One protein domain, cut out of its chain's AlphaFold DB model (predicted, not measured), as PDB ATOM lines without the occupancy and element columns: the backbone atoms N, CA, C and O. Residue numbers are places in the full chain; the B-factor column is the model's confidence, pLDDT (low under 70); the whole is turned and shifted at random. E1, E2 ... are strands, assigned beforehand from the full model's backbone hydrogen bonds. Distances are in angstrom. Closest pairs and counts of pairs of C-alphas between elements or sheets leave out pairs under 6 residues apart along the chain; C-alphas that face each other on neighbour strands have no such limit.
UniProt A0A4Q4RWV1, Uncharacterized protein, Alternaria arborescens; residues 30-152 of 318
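This is residues 30 to 152 of the 318 residues of an uncharacterized protein of Alternaria arborescens (UniProt A0A4Q4RWV1). Two sheets lie face to face as an elongated sandwich, the smaller one, E5 to E8, covering part of the larger one. The larger sheet is built on two long strands side by side, E1 and E10, which run along the longest axis, with E2, E3 and E4 on one side and E9 on the other. The printed part has 123 residues, with ten named strands, E1 to E10 in chain order, and no named helix; its class is all strand. The larger sheet is branched, its neighbour pairs antiparallel; the smaller has the order E5, E6, E7, E8, all antiparallel. The whole is compact, with a radius of gyration of the C-alphas of 15.3 A, and spans 54 by 29 by 23 A.

E1, residues 30 to 44, starts at C-alpha 30 (179.332, 197.623, 171.937) and is 42.8 A long. E10, residues 137 to 151, is 39.2 A long, bends by 70 degrees at residue 147 and ends at C-alpha 151 (174.684, 200.088, 164.650). E2, residues 47 to 54, is 22.8 A long and runs on into E3, residues 57 to 59, at 29 degrees. E4 is residues 64 to 66 and E9 residues 116 to 120. In the smaller sheet are E5, residues 80 to 84, E6, residues 87 to 94 and 22.2 A long, E7, residues 97 to 102 and 16.5 A long, and E8, residues 105 to 107.

E2 and E3 lie on one side of E1, E10 on the other side. N 37 and O 142 of E1 and E10 are 2.8 A apart. In the hairpin E1 and E2, N 40 and O 51 are 2.8 A apart; between E1 and E3, N 34 and O 58 are 2.9 A apart. In the hairpin E3 and E4, N 57 and O 66 are 2.9 A apart, and in the hairpin E9 and E10, N 119 and O 143 are 2.8 A apart. E5, E6, E7 and E8 form a meander, each strand the antiparallel neighbour of the one before: N 82 and O 89, N 90 and O 101, and N 100 and O 107 are each 2.8 A apart. In the sandwich, two sheets face to face, the facing parts are 10.0 A centre to centre and the strands of the one stand at 15 degrees to those of the other. The closest C-alphas of E8 and E9 are those of Ala 105 and Phe 116, 6.1 A apart.

The two C-alphas farthest apart, those of His 132 and Ser 152, are 53.7 A apart. The printed part has no cut. The links E4 to E5 and E9 to E10 are long. The mean pLDDT of the printed part is 75.7; residues 62 to 71, 76 to 87, 110 to 114, 131 to 135 and 150 to 152 are under 70.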
ATOM      1  N   SER A  30     177.923 198.001 171.890       72.19
ATOM      2  CA  SER A  30     179.332 197.623 171.937       72.19
ATOM      3  C   SER A  30     179.574 196.468 170.968       72.19
ATOM      4  O   SER A  30     178.848 195.470 170.978       72.19
ATOM      5  N   GLY A  31     180.570 196.630 170.113       77.00
ATOM      6  CA  GLY A  31     180.978 195.649 169.127       77.00
ATOM      7  C   GLY A  31     182.477 195.715 168.896       77.00
ATOM      8  O   GLY A  31     183.180 196.531 169.491       77.00
ATOM      9  N   ARG A  32     182.951 194.837 168.014       82.81
ATOM     10  CA  ARG A  32     184.328 194.842 167.538       82.81
ATOM     11  C   ARG A  32     184.355 195.465 166.153       82.81
ATOM     12  O   ARG A  32     183.561 195.068 165.301       82.81
ATOM     13  N   CYS A  33     185.262 196.404 165.946       82.38
ATOM     14  CA  CYS A  33     185.569 196.963 164.642       82.38
ATOM     15  C   CYS A  33     187.001 196.604 164.265       82.38
ATOM     16  O   CYS A  33     187.808 196.242 165.126       82.38
ATOM     17  N   GLY A  34     187.316 196.722 162.984       86.81
ATOM     18  CA  GLY A  34     188.676 196.582 162.508       86.81
ATOM     19  C   GLY A  34     188.961 197.436 161.291       86.81
ATOM     20  O   GLY A  34     188.057 197.946 160.635       86.81
ATOM     21  N   PHE A  35     190.245 197.608 161.032       86.19
ATOM     22  CA  PHE A  35     190.761 198.152 159.790       86.19
ATOM     23  C   PHE A  35     192.038 197.401 159.447       86.19
ATOM     24  O   PHE A  35     192.783 196.971 160.331       86.19
ATOM     25  N   ASP A  36     192.299 197.279 158.160       88.56
ATOM     26  CA  ASP A  36     193.595 196.869 157.658       88.56
ATOM     27  C   ASP A  36     194.387 198.121 157.299       88.56
ATOM     28  O   ASP A  36     193.821 199.167 156.978       88.56
ATOM     29  N   ALA A  37     195.704 198.045 157.378       87.44
ATOM     30  CA  ALA A  37     196.554 199.143 156.969       87.44
ATOM     31  C   ALA A  37     197.822 198.643 156.289       87.44
ATOM     32  O   ALA A  37     198.256 197.509 156.494       87.44
ATOM     33  N   MET A  38     198.424 199.500 155.477       88.81
ATOM     34  CA  MET A  38     199.712 199.257 154.853       88.81
ATOM     35  C   MET A  38     200.647 200.394 155.228       88.81
ATOM     36  O   MET A  38     200.398 201.539 154.866       88.81
ATOM     37  N   VAL A  39     201.727 200.078 155.936       89.69
ATOM     38  CA  VAL A  39     202.856 201.000 156.039       89.69
ATOM     39  C   VAL A  39     203.713 200.789 154.805       89.69
ATOM     40  O   VAL A  39     204.136 199.667 154.530       89.69
ATOM     41  N   SER A  40     203.989 201.853 154.069       89.62
ATOM     42  CA  SER A  40     204.948 201.855 152.975       89.62
ATOM     43  C   SER A  40     206.101 202.789 153.296       89.62
ATOM     44  O   SER A  40     205.946 203.802 153.973       89.62
ATOM     45  N   GLN A  41     207.286 202.424 152.832       88.25
ATOM     46  CA  GLN A  41     208.422 203.317 152.816       88.25
ATOM     47  C   GLN A  41     209.015 203.362 151.426       88.25
ATOM     48  O   GLN A  41     209.185 202.326 150.778       88.25
ATOM     49  N   ASP A  42     209.395 204.564 151.025       87.12
ATOM     50  CA  ASP A  42     210.015 204.843 149.744       87.12
ATOM     51  C   ASP A  42     211.216 205.764 149.931       87.12
ATOM     52  O   ASP A  42     211.282 206.558 150.866       87.12
ATOM     53  N   CYS A  43     212.188 205.669 149.029       82.44
ATOM     54  CA  CYS A  43     213.204 206.708 148.907       82.44
ATOM     55  C   CYS A  43     212.704 207.802 147.960       82.44
ATOM     56  O   CYS A  43     212.660 207.595 146.741       82.44
ATOM     57  N   ASP A  44     212.383 208.977 148.503       71.94
ATOM     58  CA  ASP A  44     212.285 210.201 147.710       71.94
ATOM     59  C   ASP A  44     213.617 210.953 147.782       71.94
ATOM     60  O   ASP A  44     213.989 211.552 148.794       71.94
ATOM     61  N   LYS A  45     214.369 210.896 146.679       73.00
ATOM     62  CA  LYS A  45     215.757 211.377 146.594       73.00
ATOM     63  C   LYS A  45     216.623 210.696 147.666       73.00
ATOM     64  O   LYS A  45     216.769 209.478 147.635       73.00
ATOM     65  N   ASP A  46     217.177 211.481 148.589       74.75
ATOM     66  CA  ASP A  46     218.084 211.035 149.647       74.75
ATOM     67  C   ASP A  46     217.355 210.842 150.997       74.75
ATOM     68  O   ASP A  46     218.005 210.621 152.020       74.75
ATOM     69  N   GLN A  47     216.019 210.947 151.025       77.25
ATOM     70  CA  GLN A  47     215.199 210.819 152.233       77.25
ATOM     71  C   GLN A  47     214.261 209.612 152.149       77.25
ATOM     72  O   GLN A  47     213.705 209.310 151.094       77.25
ATOM     73  N   ILE A  48     214.092 208.926 153.282       83.38
ATOM     74  CA  ILE A  48     213.074 207.885 153.437       83.38
ATOM     75  C   ILE A  48     211.767 208.590 153.765       83.38
ATOM     76  O   ILE A  48     211.689 209.251 154.796       83.38
ATOM     77  N   THR A  49     210.759 208.415 152.924       83.12
ATOM     78  CA  THR A  49     209.381 208.787 153.232       83.12
ATOM     79  C   THR A  49     208.636 207.573 153.765       83.12
ATOM     80  O   THR A  49     208.882 206.448 153.329       83.12
ATOM     81  N   THR A  50     207.767 207.776 154.754       84.00
ATOM     82  CA  THR A  50     206.964 206.705 155.358       84.00
ATOM     83  C   THR A  50     205.498 207.068 155.265       84.00
ATOM     84  O   THR A  50     205.102 208.086 155.816       84.00
ATOM     85  N   PHE A  51     204.690 206.228 154.631       84.38
ATOM     86  CA  PHE A  51     203.253 206.432 154.512       84.38
ATOM     87  C   PHE A  51     202.469 205.310 155.183       84.38
ATOM     88  O   PHE A  51     202.939 204.177 155.278       84.38
ATOM     89  N   LEU A  52     201.262 205.625 155.638       83.56
ATOM     90  CA  LEU A  52     200.293 204.681 156.169       83.56
ATOM     91  C   LEU A  52     198.974 204.826 155.411       83.56
ATOM     92  O   LEU A  52     198.286 205.838 155.521       83.56
ATOM     93  N   ASP A  53     198.596 203.777 154.694       81.06
ATOM     94  CA  ASP A  53     197.294 203.662 154.047       81.06
ATOM     95  C   ASP A  53     196.363 202.852 154.946       81.06
ATOM     96  O   ASP A  53     196.670 201.702 155.254       81.06
ATOM     97  N   ILE A  54     195.229 203.416 155.366       78.94
ATOM     98  CA  ILE A  54     194.256 202.729 156.228       78.94
ATOM     99  C   ILE A  54     193.015 202.392 155.407       78.94
ATOM    100  O   ILE A  54     192.426 203.273 154.779       78.94
ATOM    101  N   SER A  55     192.610 201.121 155.421       76.81
ATOM    102  CA  SER A  55     191.395 200.624 154.774       76.81
ATOM    103  C   SER A  55     190.140 201.314 155.320       76.81
ATOM    104  O   SER A  55     190.173 201.917 156.397       76.81
ATOM    105  N   PRO A  56     188.982 201.167 154.649       72.25
ATOM    106  CA  PRO A  56     187.710 201.413 155.304       72.25
ATOM    107  C   PRO A  56     187.646 200.657 156.629       72.25
ATOM    108  O   PRO A  56     188.167 199.541 156.745       72.25
ATOM    109  N   VAL A  57     186.995 201.256 157.615       76.94
ATOM    110  CA  VAL A  57     186.805 200.601 158.902       76.94
ATOM    111  C   VAL A  57     185.520 199.784 158.840       76.94
ATOM    112  O   VAL A  57     184.485 200.256 158.354       76.94
ATOM    113  N   TYR A  58     185.613 198.537 159.289       77.56
ATOM    114  CA  TYR A  58     184.571 197.526 159.168       77.56
ATOM    115  C   TYR A  58     184.091 197.033 160.533       77.56
ATOM    116  O   TYR A  58     184.856 196.951 161.496       77.56
ATOM    117  N   ASP A  59     182.801 196.713 160.627       76.75
ATOM    118  CA  ASP A  59     182.239 196.057 161.805       76.75
ATOM    119  C   ASP A  59     182.646 194.571 161.864       76.75
ATOM    120  O   ASP A  59     183.195 194.006 160.916       76.75
ATOM    121  N   GLY A  60     182.347 193.893 162.975       72.44
ATOM    122  CA  GLY A  60     182.625 192.462 163.132       72.44
ATOM    123  C   GLY A  60     181.890 191.540 162.143       72.44
ATOM    124  O   GLY A  60     182.170 190.344 162.116       72.44
ATOM    125  N   ALA A  61     180.955 192.064 161.343       70.31
ATOM    126  CA  ALA A  61     180.294 191.357 160.249       70.31
ATOM    127  C   ALA A  61     180.902 191.684 158.866       70.31
ATOM    128  O   ALA A  61     180.462 191.111 157.867       70.31
ATOM    129  N   GLY A  62     181.916 192.553 158.803       68.56
ATOM    130  CA  GLY A  62     182.598 192.974 157.580       68.56
ATOM    131  C   GLY A  62     181.895 194.101 156.820       68.56
ATOM    132  O   GLY A  62     182.248 194.359 155.672       68.56
ATOM    133  N   ASN A  63     180.895 194.764 157.411       66.19
ATOM    134  CA  ASN A  63     180.260 195.917 156.778       66.19
ATOM    135  C   ASN A  63     181.109 197.167 156.999       66.19
ATOM    136  O   ASN A  63     181.421 197.526 158.137       66.19
ATOM    137  N   GLU A  64     181.421 197.859 155.909       65.31
ATOM    138  CA  GLU A  64     182.087 199.158 155.945       65.31
ATOM    139  C   GLU A  64     181.186 200.199 156.614       65.31
ATOM    140  O   GLU A  64     180.032 200.402 156.217       65.31
ATOM    141  N   PHE A  65     181.730 200.890 157.610       58.72
ATOM    142  CA  PHE A  65     181.042 201.983 158.295       58.72
ATOM    143  C   PHE A  65     181.746 203.332 158.120       58.72
ATOM    144  O   PHE A  65     181.094 204.370 158.233       58.72
ATOM    145  N   MET A  66     183.045 203.327 157.810       61.09
ATOM    146  CA  MET A  66     183.827 204.511 157.455       61.09
ATOM    147  C   MET A  66     184.670 204.193 156.222       61.09
ATOM    148  O   MET A  66     185.311 203.148 156.195       61.09
ATOM    149  N   GLU A  67     184.651 205.067 155.214       56.44
ATOM    150  CA  GLU A  67     185.454 204.899 153.995       56.44
ATOM    151  C   GLU A  67     186.964 204.960 154.281       56.44
ATOM    152  O   GLU A  67     187.399 205.444 155.329       56.44
ATOM    153  N   GLN A  68     187.747 204.452 153.327       61.69
ATOM    154  CA  GLN A  68     189.210 204.463 153.346       61.69
ATOM    155  C   GLN A  68     189.746 205.877 153.606       61.69
ATOM    156  O   GLN A  68     189.180 206.857 153.116       61.69
ATOM    157  N   THR A  69     190.843 205.985 154.354       56.06
ATOM    158  CA  THR A  69     191.539 207.267 154.503       56.06
ATOM    159  C   THR A  69     192.489 207.497 153.334       56.06
ATOM    160  O   THR A  69     193.017 206.545 152.755       56.06
ATOM    161  N   ASP A  70     192.760 208.764 153.021       56.88
ATOM    162  CA  ASP A  70     193.922 209.103 152.202       56.88
ATOM    163  C   ASP A  70     195.215 208.639 152.891       56.88
ATOM    164  O   ASP A  70     195.240 208.388 154.103       56.88
ATOM    165  N   SER A  71     196.279 208.511 152.098       67.50
ATOM    166  CA  SER A  71     197.596 208.089 152.573       67.50
ATOM    167  C   SER A  71     198.153 209.083 153.592       67.50
ATOM    168  O   SER A  71     198.208 210.289 153.339       67.50
ATOM    169  N   ILE A  72     198.559 208.578 154.752       73.75
ATOM    170  CA  ILE A  72     199.028 209.375 155.882       73.75
ATOM    171  C   ILE A  72     200.557 209.416 155.881       73.75
ATOM    172  O   ILE A  72     201.181 208.368 156.002       73.75
ATOM    173  N   ASP A  73     201.173 210.597 155.814       73.88
ATOM    174  CA  ASP A  73     202.630 210.723 155.946       73.88
ATOM    175  C   ASP A  73     203.090 210.690 157.416       73.88
ATOM    176  O   ASP A  73     202.609 211.448 158.257       73.88
ATOM    177  N   LEU A  74     204.052 209.815 157.706       75.00
ATOM    178  CA  LEU A  74     204.663 209.570 159.015       75.00
ATOM    179  C   LEU A  74     206.182 209.830 159.018       75.00
ATOM    180  O   LEU A  74     206.864 209.445 159.970       75.00
ATOM    181  N   THR A  75     206.727 210.459 157.971       71.00
ATOM    182  CA  THR A  75     208.175 210.635 157.743       71.00
ATOM    183  C   THR A  75     208.925 211.253 158.930       71.00
ATOM    184  O   THR A  75     210.025 210.804 159.255       71.00
ATOM    185  N   ASP A  76     208.311 212.199 159.644       66.25
ATOM    186  CA  ASP A  76     208.936 212.898 160.779       66.25
ATOM    187  C   ASP A  76     208.574 212.306 162.156       66.25
ATOM    188  O   ASP A  76     208.770 212.943 163.190       66.25
ATOM    189  N   GLY A  77     208.018 211.086 162.203       57.22
ATOM    190  CA  GLY A  77     207.545 210.481 163.457       57.22
ATOM    191  C   GLY A  77     206.359 211.234 164.073       57.22
ATOM    192  O   GLY A  77     206.113 211.152 165.279       57.22
ATOM    193  N   LEU A  78     205.639 211.985 163.235       55.56
ATOM    194  CA  LEU A  78     204.488 212.795 163.603       55.56
ATOM    195  C   LEU A  78     203.438 211.923 164.302       55.56
ATOM    196  O   LEU A  78     203.076 210.850 163.817       55.56
ATOM    197  N   THR A  79     202.943 212.396 165.447       57.88
ATOM    198  CA  THR A  79     201.786 211.777 166.094       57.88
ATOM    199  C   THR A  79     200.522 212.366 165.495       57.88
ATOM    200  O   THR A  79     200.232 213.543 165.693       57.88
ATOM    201  N   LEU A  80     199.766 211.548 164.774       57.06
ATOM    202  CA  LEU A  80     198.517 211.965 164.160       57.06
ATOM    203  C   LEU A  80     197.332 211.487 164.969       57.06
ATOM    204  O   LEU A  80     197.166 210.295 165.210       57.06
ATOM    205  N   THR A  81     196.491 212.438 165.344       55.25
ATOM    206  CA  THR A  81     195.240 212.178 166.040       55.25
ATOM    207  C   THR A  81     194.129 211.990 165.010       55.25
ATOM    208  O   THR A  81     193.640 212.950 164.410       55.25
ATOM    209  N   SER A  82     193.734 210.739 164.793       55.31
ATOM    210  CA  SER A  82     192.530 210.375 164.050       55.31
ATOM    211  C   SER A  82     191.450 209.967 165.044       55.31
ATOM    212  O   SER A  82     191.736 209.306 166.035       55.31
ATOM    213  N   VAL A  83     190.191 210.345 164.827       52.72
ATOM    214  CA  VAL A  83     189.110 209.845 165.688       52.72
ATOM    215  C   VAL A  83     188.548 208.593 165.046       52.72
ATOM    216  O   VAL A  83     188.053 208.630 163.922       52.72
ATOM    217  N   VAL A  84     188.631 207.490 165.779       60.00
ATOM    218  CA  VAL A  84     188.034 206.215 165.402       60.00
ATOM    219  C   VAL A  84     186.770 206.031 166.246       60.00
ATOM    220  O   VAL A  84     186.667 206.556 167.350       60.00
ATOM    221  N   VAL A  85     185.759 205.337 165.717       61.22
ATOM    222  CA  VAL A  85     184.456 205.142 166.383       61.22
ATOM    223  C   VAL A  85     184.659 204.777 167.857       61.22
ATOM    224  O   VAL A  85     185.176 203.707 168.158       61.22
ATOM    225  N   GLY A  86     184.258 205.675 168.762       60.88
ATOM    226  CA  GLY A  86     184.317 205.482 170.212       60.88
ATOM    227  C   GLY A  86     185.450 206.211 170.947       60.88
ATOM    228  O   GLY A  86     185.200 206.644 172.070       60.88
ATOM    229  N   LYS A  87     186.650 206.381 170.359       69.81
ATOM    230  CA  LYS A  87     187.817 207.027 171.009       69.81
ATOM    231  C   LYS A  87     188.820 207.625 170.006       69.81
ATOM    232  O   LYS A  87     188.861 207.263 168.833       69.81
ATOM    233  N   GLU A  88     189.677 208.526 170.482       70.12
ATOM    234  CA  GLU A  88     190.850 208.975 169.718       70.12
ATOM    235  C   GLU A  88     191.817 207.815 169.449       70.12
ATOM    236  O   GLU A  88     192.178 207.082 170.369       70.12
ATOM    237  N   LEU A  89     192.264 207.708 168.198       74.44
ATOM    238  CA  LEU A  89     193.384 206.896 167.745       74.44
ATOM    239  C   LEU A  89     194.557 207.820 167.397       74.44
ATOM    240  O   LEU A  89     194.533 208.518 166.382       74.44
ATOM    241  N   LYS A  90     195.605 207.798 168.213       77.25
ATOM    242  CA  LYS A  90     196.879 208.440 167.888       77.25
ATOM    243  C   LYS A  90     197.792 207.442 167.203       77.25
ATOM    244  O   LYS A  90     197.932 206.313 167.664       77.25
ATOM    245  N   ILE A  91     198.403 207.863 166.108       79.31
ATOM    246  CA  ILE A  91     199.261 207.038 165.262       79.31
ATOM    247  C   ILE A  91     200.642 207.672 165.255       79.31
ATOM    248  O   ILE A  91     200.740 208.879 165.068       79.31
ATOM    249  N   GLY A  92     201.692 206.883 165.441       77.81
ATOM    250  CA  GLY A  92     203.070 207.351 165.320       77.81
ATOM    251  C   GLY A  92     203.959 206.312 164.654       77.81
ATOM    252  O   GLY A  92     203.604 205.138 164.575       77.81
ATOM    253  N   PHE A  93     205.132 206.735 164.192       80.88
ATOM    254  CA  PHE A  93     206.151 205.843 163.649       80.88
ATOM    255  C   PHE A  93     207.486 206.099 164.352       80.88
ATOM    256  O   PHE A  93     208.034 207.195 164.279       80.88
ATOM    257  N   GLU A  94     208.016 205.093 165.044       75.62
ATOM    258  CA  GLU A  94     209.310 205.175 165.725       75.62
ATOM    259  C   GLU A  94     210.080 203.863 165.539       75.62
ATOM    260  O   GLU A  94     209.508 202.773 165.572       75.62
ATOM    261  N   ARG A  95     211.407 203.955 165.380       73.94
ATOM    262  CA  ARG A  95     212.326 202.797 165.351       73.94
ATOM    263  C   ARG A  95     211.925 201.695 164.365       73.94
ATOM    264  O   ARG A  95     212.022 200.516 164.688       73.94
ATOM    265  N   ASP A  96     211.523 202.090 163.161       79.19
ATOM    266  CA  ASP A  96     211.090 201.164 162.109       79.19
ATOM    267  C   ASP A  96     209.810 200.372 162.442       79.19
ATOM    268  O   ASP A  96     209.628 199.225 162.022       79.19
ATOM    269  N   SER A  97     208.928 200.978 163.242       80.69
ATOM    270  CA  SER A  97     207.655 200.393 163.647       80.69
ATOM    271  C   SER A  97     206.573 201.457 163.788       80.69
ATOM    272  O   SER A  97     206.835 202.568 164.249       80.69
ATOM    273  N   VAL A  98     205.345 201.104 163.407       84.00
ATOM    274  CA  VAL A  98     204.163 201.925 163.684       84.00
ATOM    275  C   VAL A  98     203.629 201.610 165.079       84.00
ATOM    276  O   VAL A  98     203.605 200.453 165.504       84.00
ATOM    277  N   GLY A  99     203.213 202.652 165.787       86.06
ATOM    278  CA  GLY A  99     202.567 202.583 167.086       86.06
ATOM    279  C   GLY A  99     201.183 203.218 167.045       86.06
ATOM    280  O   GLY A  99     200.956 204.203 166.340       86.06
ATOM    281  N   PHE A 100     200.271 202.661 167.833       85.81
ATOM    282  CA  PHE A 100     198.912 203.157 168.003       85.81
ATOM    283  C   PHE A 100     198.623 203.400 169.482       85.81
ATOM    284  O   PHE A 100     199.006 202.603 170.337       85.81
ATOM    285  N   LEU A 101     197.905 204.475 169.781       82.88
ATOM    286  CA  LEU A 101     197.290 204.725 171.080       82.88
ATOM    287  C   LEU A 101     195.793 204.940 170.858       82.88
ATOM    288  O   LEU A 101     195.404 205.917 170.227       82.88
ATOM    289  N   TYR A 102     194.962 204.037 171.364       80.81
ATOM    290  CA  TYR A 102     193.508 204.112 171.259       80.81
ATOM    291  C   TYR A 102     192.902 204.299 172.650       80.81
ATOM    292  O   TYR A 102     192.823 203.360 173.444       80.81
ATOM    293  N   GLY A 103     192.513 205.531 172.981       77.81
ATOM    294  CA  GLY A 103     192.210 205.889 174.368       77.81
ATOM    295  C   GLY A 103     193.416 205.672 175.286       77.81
ATOM    296  O   GLY A 103     194.438 206.334 175.122       77.81
ATOM    297  N   ASP A 104     193.290 204.736 176.231       80.00
ATOM    298  CA  ASP A 104     194.365 204.349 177.158       80.00
ATOM    299  C   ASP A 104     195.150 203.110 176.679       80.00
ATOM    300  O   ASP A 104     196.206 202.791 177.230       80.00
ATOM    301  N   ALA A 105     194.646 202.405 175.659       82.12
ATOM    302  CA  ALA A 105     195.287 201.221 175.103       82.12
ATOM    303  C   ALA A 105     196.426 201.625 174.164       82.12
ATOM    304  O   ALA A 105     196.285 202.551 173.365       82.12
ATOM    305  N   HIS A 106     197.546 200.909 174.231       83.94
ATOM    306  CA  HIS A 106     198.720 201.160 173.396       83.94
ATOM    307  C   HIS A 106     199.056 199.910 172.594       83.94
ATOM    308  O   HIS A 106     198.911 198.791 173.070       83.94
ATOM    309  N   TRP A 107     199.542 200.085 171.374       85.25
ATOM    310  CA  TRP A 107     200.020 198.982 170.565       85.25
ATOM    311  C   TRP A 107     201.307 199.380 169.831       85.25
ATOM    312  O   TRP A 107     201.362 200.477 169.277       85.25
ATOM    313  N   PRO A 108     202.333 198.511 169.789       81.19
ATOM    314  CA  PRO A 108     202.406 197.217 170.471       81.19
ATOM    315  C   PRO A 108     202.531 197.378 171.997       81.19
ATOM    316  O   PRO A 108     203.313 198.191 172.486       81.19
ATOM    317  N   SER A 109     201.778 196.581 172.755       76.56
ATOM    318  CA  SER A 109     201.829 196.535 174.219       76.56
ATOM    319  C   SER A 109     202.620 195.329 174.727       76.56
ATOM    320  O   SER A 109     202.714 194.286 174.078       76.56
ATOM    321  N   GLN A 110     203.180 195.442 175.938       64.06
ATOM    322  CA  GLN A 110     203.803 194.297 176.629       64.06
ATOM    323  C   GLN A 110     202.771 193.340 177.253       64.06
ATOM    324  O   GLN A 110     203.114 192.227 177.661       64.06
ATOM    325  N   HIS A 111     201.511 193.765 177.334       65.75
ATOM    326  CA  HIS A 111     200.390 193.009 177.881       65.75
ATOM    327  C   HIS A 111     199.271 192.962 176.853       65.75
ATOM    328  O   HIS A 111     199.066 193.935 176.143       65.75
ATOM    329  N   GLN A 112     198.564 191.841 176.747       57.22
ATOM    330  CA  GLN A 112     197.455 191.718 175.806       57.22
ATOM    331  C   GLN A 112     196.358 192.718 176.213       57.22
ATOM    332  O   GLN A 112     195.684 192.501 177.216       57.22
ATOM    333  N   ASP A 113     196.253 193.836 175.491       64.62
ATOM    334  CA  ASP A 113     195.177 194.807 175.676       64.62
ATOM    335  C   ASP A 113     193.988 194.325 174.850       64.62
ATOM    336  O   ASP A 113     194.039 194.265 173.619       64.62
ATOM    337  N   ASP A 114     192.911 193.950 175.540       68.81
ATOM    338  CA  ASP A 114     191.693 193.492 174.878       68.81
ATOM    339  C   ASP A 114     191.023 194.632 174.106       68.81
ATOM    340  O   ASP A 114     190.274 194.359 173.182       68.81
ATOM    341  N   GLU A 115     191.290 195.900 174.423       78.69
ATOM    342  CA  GLU A 115     190.563 197.038 173.848       78.69
ATOM    343  C   GLU A 115     191.041 197.443 172.443       78.69
ATOM    344  O   GLU A 115     190.231 197.850 171.609       78.69
ATOM    345  N   PHE A 116     192.338 197.309 172.158       86.12
ATOM    346  CA  PHE A 116     192.930 197.613 170.855       86.12
ATOM    347  C   PHE A 116     194.121 196.695 170.594       86.12
ATOM    348  O   PHE A 116     195.042 196.593 171.401       86.12
ATOM    349  N   SER A 117     194.135 196.049 169.434       88.69
ATOM    350  CA  SER A 117     195.201 195.122 169.068       88.69
ATOM    351  C   SER A 117     195.419 195.107 167.565       88.69
ATOM    352  O   SER A 117     194.453 194.928 166.823       88.69
ATOM    353  N   CYS A 118     196.669 195.158 167.117       88.88
ATOM    354  CA  CYS A 118     197.019 194.881 165.729       88.88
ATOM    355  C   CYS A 118     197.878 193.623 165.584       88.88
ATOM    356  O   CYS A 118     198.579 193.185 166.501       88.88
ATOM    357  N   THR A 119     197.829 193.047 164.393       90.06
ATOM    358  CA  THR A 119     198.766 192.037 163.907       90.06
ATOM    359  C   THR A 119     199.525 192.614 162.726       90.06
ATOM    360  O   THR A 119     198.969 193.420 161.982       90.06
ATOM    361  N   THR A 120     200.789 192.229 162.560       90.19
ATOM    362  CA  THR A 120     201.632 192.713 161.462       90.19
ATOM    363  C   THR A 120     202.330 191.579 160.749       90.19
ATOM    364  O   THR A 120     202.674 190.555 161.345       90.19
ATOM    365  N   THR A 121     202.548 191.765 159.452       89.94
ATOM    366  CA  THR A 121     203.431 190.894 158.679       89.94
ATOM    367  C   THR A 121     204.887 191.301 158.880       89.94
ATOM    368  O   THR A 121     205.195 192.385 159.377       89.94
ATOM    369  N   SER A 122     205.827 190.456 158.460       89.19
ATOM    370  CA  SER A 122     207.188 190.939 158.219       89.19
ATOM    371  C   SER A 122     207.176 192.012 157.128       89.19
ATOM    372  O   SER A 122     206.300 191.996 156.261       89.19
ATOM    373  N   TRP A 123     208.169 192.900 157.155       89.88
ATOM    374  CA  TRP A 123     208.448 193.792 156.034       89.88
ATOM    375  C   TRP A 123     208.653 192.984 154.748       89.88
ATOM    376  O   TRP A 123     209.431 192.026 154.731       89.88
ATOM    377  N   ASP A 124     207.955 193.378 153.691       89.94
ATOM    378  CA  ASP A 124     208.216 192.964 152.322       89.94
ATOM    379  C   ASP A 124     209.171 193.975 151.681       89.94
ATOM    380  O   ASP A 124     208.845 195.152 151.527       89.94
ATOM    381  N   GLY A 125     210.386 193.528 151.369       83.94
ATOM    382  CA  GLY A 125     211.490 194.379 150.934       83.94
ATOM    383  C   GLY A 125     212.620 194.491 151.962       83.94
ATOM    384  O   GLY A 125     212.505 194.106 153.125       83.94
ATOM    385  N   SER A 126     213.772 194.983 151.504       82.81
ATOM    386  CA  SER A 126     214.943 195.196 152.363       82.81
ATOM    387  C   SER A 126     214.881 196.565 153.041       82.81
ATOM    388  O   SER A 126     214.288 197.481 152.471       82.81
ATOM    389  N   PRO A 127     215.524 196.743 154.211       82.06
ATOM    390  CA  PRO A 127     215.692 198.059 154.815       82.06
ATOM    391  C   PRO A 127     216.221 199.069 153.797       82.06
ATOM    392  O   PRO A 127     217.189 198.790 153.080       82.06
ATOM    393  N   LEU A 128     215.564 200.223 153.721       79.56
ATOM    394  CA  LEU A 128     215.890 201.224 152.719       79.56
ATOM    395  C   LEU A 128     217.216 201.906 153.040       79.56
ATOM    396  O   LEU A 128     217.516 202.251 154.183       79.56
ATOM    397  N   ASN A 129     218.001 202.125 151.992       78.88
ATOM    398  CA  ASN A 129     219.208 202.926 152.032       78.88
ATOM    399  C   ASN A 129     219.195 203.844 150.808       78.88
ATOM    400  O   ASN A 129     219.551 203.415 149.709       78.88
ATOM    401  N   CYS A 130     218.789 205.101 150.996       75.50
ATOM    402  CA  CYS A 130     218.552 206.062 149.910       75.50
ATOM    403  C   CYS A 130     219.831 206.614 149.253       75.50
ATOM    404  O   CYS A 130     219.826 207.676 148.650       75.50
ATOM    405  N   ASN A 131     220.939 205.874 149.326       69.94
ATOM    406  CA  ASN A 131     222.211 206.213 148.689       69.94
ATOM    407  C   ASN A 131     222.302 205.755 147.211       69.94
ATOM    408  O   ASN A 131     223.329 205.973 146.560       69.94
ATOM    409  N   HIS A 132     221.270 205.102 146.659       55.78
ATOM    410  CA  HIS A 132     221.269 204.566 145.291       55.78
ATOM    411  C   HIS A 132     220.091 205.060 144.439       55.78
ATOM    412  O   HIS A 132     219.006 205.320 144.935       55.78
ATOM    413  N   LYS A 133     220.333 205.172 143.123       52.81
ATOM    414  CA  LYS A 133     219.441 205.748 142.094       52.81
ATOM    415  C   LYS A 133     218.164 204.947 141.797       52.81
ATOM    416  O   LYS A 133     217.386 205.372 140.943       52.81
ATOM    417  N   ASP A 134     217.962 203.814 142.455       55.22
ATOM    418  CA  ASP A 134     216.787 202.979 142.247       55.22
ATOM    419  C   ASP A 134     215.712 203.367 143.263       55.22
ATOM    420  O   ASP A 134     216.007 203.589 144.435       55.22
ATOM    421  N   ARG A 135     214.454 203.468 142.819       58.78
ATOM    422  CA  ARG A 135     213.314 203.621 143.730       58.78
ATOM    423  C   ARG A 135     213.149 202.310 144.494       58.78
ATOM    424  O   ARG A 135     212.537 201.373 143.985       58.78
ATOM    425  N   ILE A 136     213.776 202.224 145.662       73.12
ATOM    426  CA  ILE A 136     213.627 201.093 146.570       73.12
ATOM    427  C   ILE A 136     212.387 201.368 147.422       73.12
ATOM    428  O   ILE A 136     212.302 202.410 148.068       73.12
ATOM    429  N   HIS A 137     211.449 200.427 147.377       83.56
ATOM    430  CA  HIS A 137     210.199 200.428 148.126       83.56
ATOM    431  C   HIS A 137     210.202 199.238 149.084       83.56
ATOM    432  O   HIS A 137     210.688 198.158 148.726       83.56
ATOM    433  N   ARG A 138     209.637 199.416 150.275       89.12
ATOM    434  CA  ARG A 138     209.253 198.301 151.145       89.12
ATOM    435  C   ARG A 138     207.920 198.585 151.809       89.12
ATOM    436  O   ARG A 138     207.564 199.743 152.008       89.12
ATOM    437  N   SER A 139     207.217 197.537 152.208       90.94
ATOM    438  CA  SER A 139     205.916 197.684 152.850       90.94
ATOM    439  C   SER A 139     205.670 196.644 153.934       90.94
ATOM    440  O   SER A 139     206.332 195.608 154.003       90.94
ATOM    441  N   GLN A 140     204.742 196.941 154.833       92.62
ATOM    442  CA  GLN A 140     204.318 196.060 155.907       92.62
ATOM    443  C   GLN A 140     202.810 196.190 156.086       92.62
ATOM    444  O   GLN A 140     202.294 197.284 156.310       92.62
ATOM    445  N   ALA A 141     202.112 195.058 156.029       91.19
ATOM    446  CA  ALA A 141     200.680 195.015 156.256       91.19
ATOM    447  C   ALA A 141     200.372 194.888 157.752       91.19
ATOM    448  O   ALA A 141     201.060 194.176 158.494       91.19
ATOM    449  N   LEU A 142     199.297 195.552 158.164       91.50
ATOM    450  CA  LEU A 142     198.731 195.519 159.500       91.50
ATOM    451  C   LEU A 142     197.246 195.184 159.428       91.50
ATOM    452  O   LEU A 142     196.556 195.598 158.503       91.50
ATOM    453  N   SER A 143     196.751 194.482 160.438       90.50
ATOM    454  CA  SER A 143     195.319 194.289 160.651       90.50
ATOM    455  C   SER A 143     195.001 194.543 162.113       90.50
ATOM    456  O   SER A 143     195.561 193.886 162.997       90.50
ATOM    457  N   CYS A 144     194.161 195.542 162.364       88.56
ATOM    458  CA  CYS A 144     193.848 196.072 163.682       88.56
ATOM    459  C   CYS A 144     192.399 195.777 164.054       88.56
ATOM    460  O   CYS A 144     191.498 195.867 163.224       88.56
ATOM    461  N   SER A 145     192.166 195.463 165.326       88.94
ATOM    462  CA  SER A 145     190.838 195.276 165.903       88.94
ATOM    463  C   SER A 145     190.710 196.054 167.202       88.94
ATOM    464  O   SER A 145     191.663 196.113 167.983       88.94
ATOM    465  N   PHE A 146     189.537 196.621 167.443       85.25
ATOM    466  CA  PHE A 146     189.291 197.459 168.606       85.25
ATOM    467  C   PHE A 146     187.816 197.464 169.001       85.25
ATOM    468  O   PHE A 146     186.939 197.111 168.202       85.25
ATOM    469  N   ASP A 147     187.549 197.847 170.243       82.12
ATOM    470  CA  ASP A 147     186.187 198.022 170.736       82.12
ATOM    471  C   ASP A 147     185.571 199.303 170.183       82.12
ATOM    472  O   ASP A 147     186.164 200.374 170.223       82.12
ATOM    473  N   CYS A 148     184.353 199.197 169.664       74.31
ATOM    474  CA  CYS A 148     183.667 200.302 169.013       74.31
ATOM    475  C   CYS A 148     182.156 200.234 169.250       74.31
ATOM    476  O   CYS A 148     181.614 199.254 169.766       74.31
ATOM    477  N   ALA A 149     181.449 201.284 168.839       70.50
ATOM    478  CA  ALA A 149     179.996 201.320 168.842       70.50
ATOM    479  C   ALA A 149     179.471 200.994 167.432       70.50
ATOM    480  O   ALA A 149     179.663 201.778 166.504       70.50
ATOM    481  N   VAL A 150     178.800 199.851 167.265       65.19
ATOM    482  CA  VAL A 150     178.245 199.408 165.970       65.19
ATOM    483  C   VAL A 150     176.727 199.594 165.922       65.19
ATOM    484  O   VAL A 150     176.069 199.365 166.941       65.19
ATOM    485  N   PRO A 151     176.134 199.978 164.776       54.41
ATOM    486  CA  PRO A 151     174.684 200.088 164.650       54.41
ATOM    487  C   PRO A 151     173.999 198.754 164.967       54.41
ATOM    488  O   PRO A 151     174.367 197.717 164.414       54.41
ATOM    489  N   SER A 152     172.971 198.753 165.817       57.75
ATOM    490  CA  SER A 152     172.263 197.511 166.130       57.75
ATOM    491  C   SER A 152     171.601 196.921 164.891       57.75
ATOM    492  O   SER A 152     170.782 197.588 164.246       57.75
TER     493      SER A 152